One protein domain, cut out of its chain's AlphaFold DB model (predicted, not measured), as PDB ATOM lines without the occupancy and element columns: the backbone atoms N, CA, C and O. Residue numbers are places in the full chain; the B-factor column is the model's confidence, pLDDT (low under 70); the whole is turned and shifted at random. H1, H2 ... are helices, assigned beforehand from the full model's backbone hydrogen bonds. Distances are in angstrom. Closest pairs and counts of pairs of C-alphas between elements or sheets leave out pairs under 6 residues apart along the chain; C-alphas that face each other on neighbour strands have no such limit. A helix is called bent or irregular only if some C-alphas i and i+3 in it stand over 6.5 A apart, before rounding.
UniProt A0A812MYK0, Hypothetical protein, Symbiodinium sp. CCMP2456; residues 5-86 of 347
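AT A GLANCE: This is residues 5 to 86 of the 347 residues of the protein "Hypothetical protein" of Symbiodinium sp. CCMP2456 (UniProt A0A812MYK0). A helical hairpin, H1 and H2 side by side, makes one end of an elongated model, and H3 turns off from the far end of H2 to make a wide L with it. After H3, the long stretch of residues 62 to 86, with no named element, folds back beside H3, loops round near the corner of the L and turns away again. The printed part has 82 residues with three named helices, H1, H2 and H3 in chain order, and no named strand; the class is all helix. It is only just extended, close to loose, with a radius of gyration of the C-alphas of 17.7 A and spans of 53 by 27 by 21 A.

HOW THE PARTS SIT: H1, residues 5 to 22, and H2, residues 24 to 40, form a helical hairpin. They touch, the closest C-alphas being those of Ser 20 and Val 27 at 6.0 A. They run opposite ways at a shallow tilt of 11 degrees. H3, residues 43 to 61, is close to H2 but not clearly touching it: the closest C-alphas, those of Ser 39 and Leu 45, are 7.8 A apart. The lines of H2 and H3 are about perpendicular, at 78 degrees. H1 and H3 are apart. Every O i to N i+4 pair is within hydrogen-bond range in H1, against 11 of 13 in H2 and 13 of 15 in H3.

IN THESE COORDINATES: H1 begins at C-alpha 5 (248.857, 344.017, 120.948) and is 25.3 A long. H2 is 25.7 A long and only just irregular, with C-alphas 25 and 28 6.9 A apart. H3, 24.6 A long, has a kink of 29 degrees near residue 55 and ends at C-alpha 61 (268.484, 317.971, 133.983).

THE WHOLE: The two C-alphas farthest apart, those of Phe 21 and Lys 63, are 53.0 A from each other. The printed part has no cut, and the links H1 to H2 and H2 to H3 are tight. Mean pLDDT of the printed part is 81.4, and residues 19 to 39 are under 70.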
ATOM      1  N   GLU A   5     248.514 343.184 119.786       77.94
ATOM      2  CA  GLU A   5     248.857 344.017 120.948       77.94
ATOM      3  C   GLU A   5     247.958 345.264 121.045       77.94
ATOM      4  O   GLU A   5     247.495 345.628 122.122       77.94
ATOM      5  N   HIS A   6     247.667 345.914 119.914       77.25
ATOM      6  CA  HIS A   6     246.824 347.111 119.887       77.25
ATOM      7  C   HIS A   6     245.358 346.783 120.197       77.25
ATOM      8  O   HIS A   6     244.743 347.467 121.011       77.25
ATOM      9  N   LEU A   7     244.807 345.745 119.560       76.31
ATOM     10  CA  LEU A   7     243.447 345.259 119.828       76.31
ATOM     11  C   LEU A   7     243.281 344.893 121.307       76.31
ATOM     12  O   LEU A   7     242.370 345.383 121.967       76.31
ATOM     13  N   PHE A   8     244.241 344.150 121.853       78.25
ATOM     14  CA  PHE A   8     244.235 343.748 123.251       78.25
ATOM     15  C   PHE A   8     244.281 344.938 124.223       78.25
ATOM     16  O   PHE A   8     243.490 344.998 125.162       78.25
ATOM     17  N   ARG A   9     245.160 345.928 123.993       77.50
ATOM     18  CA  ARG A   9     245.227 347.137 124.838       77.50
ATOM     19  C   ARG A   9     243.902 347.908 124.855       77.50
ATOM     20  O   ARG A   9     243.556 348.507 125.872       77.50
ATOM     21  N   VAL A  10     243.164 347.923 123.743       79.06
ATOM     22  CA  VAL A  10     241.831 348.549 123.673       79.06
ATOM     23  C   VAL A  10     240.811 347.750 124.491       79.06
ATOM     24  O   VAL A  10     240.054 348.342 125.266       79.06
ATOM     25  N   ASP A  11     240.835 346.423 124.385       78.50
ATOM     26  CA  ASP A  11     239.931 345.538 125.125       78.50
ATOM     27  C   ASP A  11     240.178 345.604 126.637       78.50
ATOM     28  O   ASP A  11     239.233 345.776 127.406       78.50
ATOM     29  N   ILE A  12     241.439 345.573 127.083       79.38
ATOM     30  CA  ILE A  12     241.786 345.705 128.506       79.38
ATOM     31  C   ILE A  12     241.373 347.060 129.068       79.38
ATOM     32  O   ILE A  12     240.801 347.107 130.155       79.38
ATOM     33  N   LYS A  13     241.595 348.164 128.345       80.12
ATOM     34  CA  LYS A  13     241.122 349.486 128.791       80.12
ATOM     35  C   LYS A  13     239.611 349.507 128.975       80.12
ATOM     36  O   LYS A  13     239.119 350.054 129.960       80.12
ATOM     37  N   THR A  14     238.887 348.881 128.052       79.94
ATOM     38  CA  THR A  14     237.430 348.755 128.124       79.94
ATOM     39  C   THR A  14     237.020 347.909 129.331       79.94
ATOM     40  O   THR A  14     236.187 348.341 130.125       79.94
ATOM     41  N   LEU A  15     237.657 346.754 129.539       76.56
ATOM     42  CA  LEU A  15     237.406 345.884 130.689       76.56
ATOM     43  C   LEU A  15     237.713 346.581 132.016       76.56
ATOM     44  O   LEU A  15     236.884 346.541 132.913       76.56
ATOM     45  N   LYS A  16     238.848 347.279 132.145       73.38
ATOM     46  CA  LYS A  16     239.198 348.045 133.353       73.38
ATOM     47  C   LYS A  16     238.178 349.138 133.643       73.38
ATOM     48  O   LYS A  16     237.818 349.322 134.803       73.38
ATOM     49  N   LEU A  17     237.672 349.818 132.612       75.38
ATOM     50  CA  LEU A  17     236.611 350.807 132.768       75.38
ATOM     51  C   LEU A  17     235.344 350.156 133.339       75.38
ATOM     52  O   LEU A  17     234.845 350.606 134.367       75.38
ATOM     53  N   PHE A  18     234.868 349.054 132.753       72.44
ATOM     54  CA  PHE A  18     233.710 348.323 133.279       72.44
ATOM     55  C   PHE A  18     233.935 347.798 134.702       72.44
ATOM     56  O   PHE A  18     233.080 347.993 135.565       72.44
ATOM     57  N   THR A  19     235.093 347.192 134.972       65.69
ATOM     58  CA  THR A  19     235.470 346.702 136.303       65.69
ATOM     59  C   THR A  19     235.508 347.840 137.316       65.69
ATOM     60  O   THR A  19     235.007 347.669 138.420       65.69
ATOM     61  N   SER A  20     235.988 349.031 136.948       66.62
ATOM     62  CA  SER A  20     236.006 350.182 137.860       66.62
ATOM     63  C   SER A  20     234.610 350.641 138.297       66.62
ATOM     64  O   SER A  20     234.461 351.140 139.410       66.62
ATOM     65  N   PHE A  21     233.582 350.426 137.463       64.12
ATOM     66  CA  PHE A  21     232.191 350.734 137.802       64.12
ATOM     67  C   PHE A  21     231.475 349.587 138.528       64.12
ATOM     68  O   PHE A  21     230.699 349.840 139.445       64.12
ATOM     69  N   ALA A  22     231.706 348.338 138.117       55.12
ATOM     70  CA  ALA A  22     230.975 347.174 138.624       55.12
ATOM     71  C   ALA A  22     231.640 346.515 139.846       55.12
ATOM     72  O   ALA A  22     230.951 346.082 140.767       55.12
ATOM     73  N   PHE A  23     232.974 346.455 139.868       59.38
ATOM     74  CA  PHE A  23     233.782 345.779 140.889       59.38
ATOM     75  C   PHE A  23     235.070 346.574 141.186       59.38
ATOM     76  O   PHE A  23     236.160 346.139 140.810       59.38
ATOM     77  N   PRO A  24     234.984 347.733 141.870       60.75
ATOM     78  CA  PRO A  24     236.133 348.627 142.067       60.75
ATOM     79  C   PRO A  24     237.353 347.955 142.719       60.75
ATOM     80  O   PRO A  24     238.487 348.295 142.405       60.75
ATOM     81  N   TRP A  25     237.122 346.962 143.583       50.44
ATOM     82  CA  TRP A  25     238.164 346.181 144.259       50.44
ATOM     83  C   TRP A  25     238.948 345.240 143.326       50.44
ATOM     84  O   TRP A  25     240.033 344.803 143.683       50.44
ATOM     85  N   ALA A  26     238.433 344.925 142.133       52.16
ATOM     86  CA  ALA A  26     239.081 344.028 141.174       52.16
ATOM     87  C   ALA A  26     239.965 344.765 140.146       52.16
ATOM     88  O   ALA A  26     240.594 344.132 139.297       52.16
ATOM     89  N   VAL A  27     240.018 346.101 140.193       66.56
ATOM     90  CA  VAL A  27     240.789 346.921 139.240       66.56
ATOM     91  C   VAL A  27     242.298 346.697 139.380       66.56
ATOM     92  O   VAL A  27     243.011 346.688 138.371       66.56
ATOM     93  N   ASP A  28     242.781 346.459 140.598       59.78
ATOM     94  CA  ASP A  28     244.199 346.186 140.850       59.78
ATOM     95  C   ASP A  28     244.611 344.839 140.236       59.78
ATOM     96  O   ASP A  28     245.561 344.790 139.454       59.78
ATOM     97  N   HIS A  29     243.802 343.788 140.416       59.78
ATOM     98  CA  HIS A  29     243.993 342.497 139.736       59.78
ATOM     99  C   HIS A  29     243.965 342.618 138.204       59.78
ATOM    100  O   HIS A  29     244.719 341.949 137.502       59.78
ATOM    101  N   MET A  30     243.126 343.503 137.654       63.72
ATOM    102  CA  MET A  30     243.104 343.766 136.211       63.72
ATOM    103  C   MET A  30     244.373 344.467 135.714       63.72
ATOM    104  O   MET A  30     244.763 344.278 134.564       63.72
ATOM    105  N   SER A  31     245.016 345.279 136.554       64.88
ATOM    106  CA  SER A  31     246.297 345.918 136.227       64.88
ATOM    107  C   SER A  31     247.444 344.907 136.220       64.88
ATOM    108  O   SER A  31     248.326 344.985 135.368       64.88
ATOM    109  N   GLU A  32     247.402 343.920 137.112       60.97
ATOM    110  CA  GLU A  32     248.337 342.792 137.095       60.97
ATOM    111  C   GLU A  32     248.152 341.924 135.848       60.97
ATOM    112  O   GLU A  32     249.132 341.605 135.177       60.97
ATOM    113  N   LEU A  33     246.902 341.599 135.494       61.16
ATOM    114  CA  LEU A  33     246.589 340.877 134.258       61.16
ATOM    115  C   LEU A  33     247.117 341.630 133.032       61.16
ATOM    116  O   LEU A  33     247.775 341.027 132.191       61.16
ATOM    117  N   GLU A  34     246.897 342.945 132.949       69.31
ATOM    118  CA  GLU A  34     247.440 343.784 131.874       69.31
ATOM    119  C   GLU A  34     248.968 343.668 131.771       69.31
ATOM    120  O   GLU A  34     249.480 343.416 130.682       69.31
ATOM    121  N   ALA A  35     249.692 343.768 132.889       67.88
ATOM    122  CA  ALA A  35     251.151 343.652 132.901       67.88
ATOM    123  C   ALA A  35     251.647 342.252 132.487       67.88
ATOM    124  O   ALA A  35     252.652 342.135 131.781       67.88
ATOM    125  N   MET A  36     250.946 341.189 132.896       62.81
ATOM    126  CA  MET A  36     251.242 339.819 132.459       62.81
ATOM    127  C   MET A  36     251.062 339.678 130.946       62.81
ATOM    128  O   MET A  36     251.969 339.206 130.265       62.81
ATOM    129  N   PHE A  37     249.950 340.166 130.402       68.62
ATOM    130  CA  PHE A  37     249.687 340.092 128.968       68.62
ATOM    131  C   PHE A  37     250.613 340.983 128.139       68.62
ATOM    132  O   PHE A  37     251.020 340.591 127.051       68.62
ATOM    133  N   GLU A  38     250.995 342.166 128.626       69.31
ATOM    134  CA  GLU A  38     251.978 342.997 127.922       69.31
ATOM    135  C   GLU A  38     253.327 342.279 127.770       69.31
ATOM    136  O   GLU A  38     253.974 342.423 126.730       69.31
ATOM    137  N   SER A  39     253.717 341.461 128.757       67.50
ATOM    138  CA  SER A  39     254.922 340.630 128.663       67.50
ATOM    139  C   SER A  39     254.806 339.492 127.640       67.50
ATOM    140  O   SER A  39     255.813 339.138 127.031       67.50
ATOM    141  N   GLU A  40     253.597 339.001 127.344       71.62
ATOM    142  CA  GLU A  40     253.366 337.986 126.297       71.62
ATOM    143  C   GLU A  40     253.603 338.520 124.871       71.62
ATOM    144  O   GLU A  40     253.769 337.743 123.930       71.62
ATOM    145  N   PHE A  41     253.634 339.845 124.683       78.19
ATOM    146  CA  PHE A  41     253.885 340.470 123.380       78.19
ATOM    147  C   PHE A  41     255.359 340.822 123.131       78.19
ATOM    148  O   PHE A  41     255.668 341.385 122.074       78.19
ATOM    149  N   ASP A  42     256.264 340.515 124.067       86.12
ATOM    150  CA  ASP A  42     257.702 340.717 123.891       86.12
ATOM    151  C   ASP A  42     258.483 339.400 123.841       86.12
ATOM    152  O   ASP A  42     259.032 338.909 124.828       86.12
ATOM    153  N   TYR A  43     258.609 338.854 122.632       90.50
ATOM    154  CA  TYR A  43     259.367 337.624 122.414       90.50
ATOM    155  C   TYR A  43     260.885 337.788 122.555       90.50
ATOM    156  O   TYR A  43     261.598 336.787 122.652       90.50
ATOM    157  N   ALA A  44     261.411 339.018 122.601       89.69
ATOM    158  CA  ALA A  44     262.827 339.215 122.898       89.69
ATOM    159  C   ALA A  44     263.118 338.923 124.378       89.69
ATOM    160  O   ALA A  44     264.151 338.316 124.679       89.69
ATOM    161  N   LEU A  45     262.186 339.298 125.263       88.94
ATOM    162  CA  LEU A  45     262.229 338.966 126.686       88.94
ATOM    163  C   LEU A  45     262.054 337.458 126.907       88.94
ATOM    164  O   LEU A  45     262.845 336.850 127.622       88.94
ATOM    165  N   GLU A  46     261.072 336.835 126.250       91.50
ATOM    166  CA  GLU A  46     260.868 335.383 126.342       91.50
ATOM    167  C   GLU A  46     262.108 334.593 125.893       91.50
ATOM    168  O   GLU A  46     262.515 333.645 126.565       91.50
ATOM    169  N   ARG A  47     262.765 335.011 124.801       94.38
ATOM    170  CA  ARG A  47     264.032 334.419 124.345       94.38
ATOM    171  C   ARG A  47     265.110 334.485 125.431       94.38
ATOM    172  O   ARG A  47     265.776 333.486 125.693       94.38
ATOM    173  N   GLU A  48     265.303 335.653 126.043       93.25
ATOM    174  CA  GLU A  48     266.302 335.830 127.104       93.25
ATOM    175  C   GLU A  48     265.983 334.955 128.322       93.25
ATOM    176  O   GLU A  48     266.856 334.251 128.834       93.25
ATOM    177  N   ASN A  49     264.718 334.934 128.739       93.69
ATOM    178  CA  ASN A  49     264.236 334.076 129.815       93.69
ATOM    179  C   ASN A  49     264.496 332.595 129.515       93.69
ATOM    180  O   ASN A  49     265.032 331.879 130.363       93.69
ATOM    181  N   MET A  50     264.176 332.144 128.300       94.31
ATOM    182  CA  MET A  50     264.404 330.774 127.849       94.31
ATOM    183  C   MET A  50     265.887 330.405 127.907       94.31
ATOM    184  O   MET A  50     266.223 329.356 128.448       94.31
ATOM    185  N   GLU A  51     266.790 331.260 127.420       94.69
ATOM    186  CA  GLU A  51     268.239 331.015 127.459       94.69
ATOM    187  C   GLU A  51     268.773 330.904 128.891       94.69
ATOM    188  O   GLU A  51     269.531 329.982 129.207       94.69
ATOM    189  N   ARG A  52     268.349 331.814 129.774       95.44
ATOM    190  CA  ARG A  52     268.771 331.836 131.179       95.44
ATOM    191  C   ARG A  52     268.253 330.620 131.946       95.44
ATOM    192  O   ARG A  52     269.027 329.950 132.631       95.44
ATOM    193  N   VAL A  53     266.967 330.293 131.806       94.75
ATOM    194  CA  VAL A  53     266.381 329.110 132.452       94.75
ATOM    195  C   VAL A  53     266.980 327.828 131.877       94.75
ATOM    196  O   VAL A  53     267.323 326.922 132.637       94.75
ATOM    197  N   ARG A  54     267.195 327.760 130.557       94.12
ATOM    198  CA  ARG A  54     267.874 326.640 129.895       94.12
ATOM    199  C   ARG A  54     269.260 326.402 130.475       94.12
ATOM    200  O   ARG A  54     269.561 325.266 130.831       94.12
ATOM    201  N   ALA A  55     270.074 327.448 130.625       94.44
ATOM    202  CA  ALA A  55     271.414 327.330 131.196       94.44
ATOM    203  C   ALA A  55     271.395 326.738 132.617       94.44
ATOM    204  O   ALA A  55     272.235 325.900 132.942       94.44
ATOM    205  N   ASN A  56     270.413 327.115 133.443       94.25
ATOM    206  CA  ASN A  56     270.270 326.599 134.806       94.25
ATOM    207  C   ASN A  56     269.764 325.149 134.840       94.25
ATOM    208  O   ASN A  56     270.303 324.316 135.579       94.25
ATOM    209  N   VAL A  57     268.739 324.836 134.044       92.06
ATOM    210  CA  VAL A  57     268.094 323.517 134.017       92.06
ATOM    211  C   VAL A  57     268.993 322.479 133.348       92.06
ATOM    212  O   VAL A  57     269.102 321.366 133.857       92.06
ATOM    213  N   GLU A  58     269.693 322.812 132.257       90.75
ATOM    214  CA  GLU A  58     270.553 321.859 131.540       90.75
ATOM    215  C   GLU A  58     271.691 321.314 132.412       90.75
ATOM    216  O   GLU A  58     272.042 320.140 132.277       90.75
ATOM    217  N   GLN A  59     272.207 322.109 133.357       90.44
ATOM    218  CA  GLN A  59     273.264 321.678 134.281       90.44
ATOM    219  C   GLN A  59     272.857 320.468 135.134       90.44
ATOM    220  O   GLN A  59     273.679 319.588 135.386       90.44
ATOM    221  N   ARG A  60     271.593 320.409 135.571       91.19
ATOM    222  CA  ARG A  60     271.069 319.343 136.446       91.19
ATOM    223  C   ARG A  60     270.240 318.310 135.688       91.19
ATOM    224  O   ARG A  60     270.286 317.121 135.998       91.19
ATOM    225  N   TRP A  61     269.524 318.748 134.655       89.31
ATOM    226  CA  TRP A  61     268.484 317.971 133.983       89.31
ATOM    227  C   TRP A  61     268.704 317.781 132.485       89.31
ATOM    228  O   TRP A  61     267.893 317.100 131.871       89.31
ATOM    229  N   GLY A  62     269.791 318.269 131.875       84.25
ATOM    230  CA  GLY A  62     269.985 318.236 130.410       84.25
ATOM    231  C   GLY A  62     270.027 316.838 129.769       84.25
ATOM    232  O   GLY A  62     269.908 316.695 128.550       84.25
ATOM    233  N   LYS A  63     270.170 315.779 130.581       83.00
ATOM    234  CA  LYS A  63     270.026 314.381 130.141       83.00
ATOM    235  C   LYS A  63     268.580 313.893 130.097       83.00
ATOM    236  O   LYS A  63     268.345 312.862 129.499       83.00
ATOM    237  N   ARG A  64     267.648 314.567 130.772       81.44
ATOM    238  CA  ARG A  64     266.263 314.113 130.995       81.44
ATOM    239  C   ARG A  64     265.209 315.118 130.527       81.44
ATOM    240  O   ARG A  64     264.083 314.714 130.251       81.44
ATOM    241  N   VAL A  65     265.576 316.393 130.447       87.69
ATOM    242  CA  VAL A  65     264.726 317.518 130.058       87.69
ATOM    243  C   VAL A  65     265.405 318.266 128.921       87.69
ATOM    244  O   VAL A  65     266.612 318.507 128.975       87.69
ATOM    245  N   ALA A  66     264.631 318.631 127.906       90.00
ATOM    246  CA  ALA A  66     265.050 319.532 126.847       90.00
ATOM    247  C   ALA A  66     264.334 320.877 126.996       90.00
ATOM    248  O   ALA A  66     263.121 320.933 127.195       90.00
ATOM    249  N   ILE A  67     265.094 321.953 126.856       93.06
ATOM    250  CA  ILE A  67     264.578 323.298 126.607       93.06
ATOM    251  C   ILE A  67     265.186 323.705 125.265       93.06
ATOM    252  O   ILE A  67     266.399 323.522 125.100       93.06
ATOM    253  N   PRO A  68     264.384 324.163 124.291       93.06
ATOM    254  CA  PRO A  68     264.883 324.405 122.950       93.06
ATOM    255  C   PRO A  68     265.947 325.503 122.951       93.06
ATOM    256  O   PRO A  68     265.870 326.482 123.695       93.06
ATOM    257  N   LYS A  69     266.966 325.336 122.107       94.25
ATOM    258  CA  LYS A  69     267.892 326.427 121.795       94.25
ATOM    259  C   LYS A  69     267.155 327.527 121.046       94.25
ATOM    260  O   LYS A  69     266.327 327.240 120.192       94.25
ATOM    261  N   THR A  70     267.494 328.770 121.314       95.50
ATOM    262  CA  THR A  70     267.034 329.933 120.553       95.50
ATOM    263  C   THR A  70     267.988 330.213 119.389       95.50
ATOM    264  O   THR A  70     269.162 329.838 119.438       95.50
ATOM    265  N   TYR A  71     267.491 330.892 118.352       95.25
ATOM    266  CA  TYR A  71     268.288 331.416 117.234       95.25
ATOM    267  C   TYR A  71     268.220 332.952 117.258       95.25
ATOM    268  O   TYR A  71     267.325 333.526 116.630       95.25
ATOM    269  N   PRO A  72     269.082 333.637 118.042       92.75
ATOM    270  CA  PRO A  72     268.960 335.072 118.317       92.75
ATOM    271  C   PRO A  72     268.896 335.951 117.067       92.75
ATOM    272  O   PRO A  72     268.163 336.935 117.046       92.75
ATOM    273  N   GLU A  73     269.615 335.576 116.012       94.50
ATOM    274  CA  GLU A  73     269.647 336.256 114.717       94.50
ATOM    275  C   GLU A  73     268.317 336.197 113.949       94.50
ATOM    276  O   GLU A  73     268.080 337.015 113.060       94.50
ATOM    277  N   LEU A  74     267.440 335.255 114.305       94.44
ATOM    278  CA  LEU A  74     266.092 335.091 113.753       94.44
ATOM    279  C   LEU A  74     265.001 335.576 114.722       94.44
ATOM    280  O   LEU A  74     263.812 335.524 114.390       94.44
ATOM    281  N   CYS A  75     265.384 336.040 115.914       93.38
ATOM    282  CA  CYS A  75     264.467 336.536 116.929       93.38
ATOM    283  C   CYS A  75     264.277 338.055 116.832       93.38
ATOM    284  O   CYS A  75     265.187 338.825 116.534       93.38
ATOM    285  N   SER A  76     263.071 338.508 117.145       92.12
ATOM    286  CA  SER A  76     262.723 339.915 117.332       92.12
ATOM    287  C   SER A  76     261.631 340.021 118.393       92.12
ATOM    288  O   SER A  76     261.070 339.010 118.806       92.12
ATOM    289  N   ARG A  77     261.227 341.239 118.772       90.06
ATOM    290  CA  ARG A  77     260.086 341.450 119.684       90.06
ATOM    291  C   ARG A  77     258.803 340.719 119.241       90.06
ATOM    292  O   ARG A  77     257.971 340.391 120.072       90.06
ATOM    293  N   ARG A  78     258.630 340.465 117.936       89.62
ATOM    294  CA  ARG A  78     257.414 339.861 117.357       89.62
ATOM    295  C   ARG A  78     257.608 338.453 116.803       89.62
ATOM    296  O   ARG A  78     256.636 337.866 116.332       89.62
ATOM    297  N   VAL A  79     258.830 337.924 116.825       91.88
ATOM    298  CA  VAL A  79     259.145 336.586 116.307       91.88
ATOM    299  C   VAL A  79     260.115 335.898 117.259       91.88
ATOM    300  O   VAL A  79     261.224 336.388 117.443       91.88
ATOM    301  N   LEU A  80     259.715 334.758 117.820       92.75
ATOM    302  CA  LEU A  80     260.603 333.844 118.538       92.75
ATOM    303  C   LEU A  80     260.998 332.700 117.600       92.75
ATOM    304  O   LEU A  80     260.128 331.997 117.084       92.75
ATOM    305  N   CYS A  81     262.296 332.504 117.379       95.50
ATOM    306  CA  CYS A  81     262.824 331.370 116.631       95.50
ATOM    307  C   CYS A  81     263.626 330.456 117.560       95.50
ATOM    308  O   CYS A  81     264.549 330.901 118.248       95.50
ATOM    309  N   MET A  82     263.271 329.173 117.577       95.56
ATOM    310  CA  MET A  82     263.861 328.184 118.472       95.56
ATOM    311  C   MET A  82     263.923 326.794 117.832       95.56
ATOM    312  O   MET A  82     263.282 326.523 116.816       95.56
ATOM    313  N   GLU A  83     264.724 325.919 118.429       94.75
ATOM    314  CA  GLU A  83     264.889 324.523 118.058       94.75
ATOM    315  C   GLU A  83     263.543 323.803 118.084       94.75
ATOM    316  O   GLU A  83     262.790 323.863 119.057       94.75
ATOM    317  N   TYR A  84     263.246 323.090 117.001       93.00
ATOM    318  CA  TYR A  84     262.072 322.242 116.955       93.00
ATOM    319  C   TYR A  84     262.325 320.973 117.770       93.00
ATOM    320  O   TYR A  84     263.149 320.138 117.399       93.00
ATOM    321  N   LEU A  85     261.602 320.823 118.878       90.81
ATOM    322  CA  LEU A  85     261.629 319.603 119.673       90.81
ATOM    323  C   LEU A  85     260.615 318.597 119.122       90.81
ATOM    324  O   LEU A  85     259.406 318.828 119.163       90.81
ATOM    325  N   GLU A  86     261.102 317.454 118.640       87.88
ATOM    326  CA  GLU A  86     260.243 316.366 118.176       87.88
ATOM    327  C   GLU A  86     259.518 315.681 119.343       87.88
ATOM    328  O   GLU A  86     260.058 314.806 120.027       87.88
TER     329      GLU A  86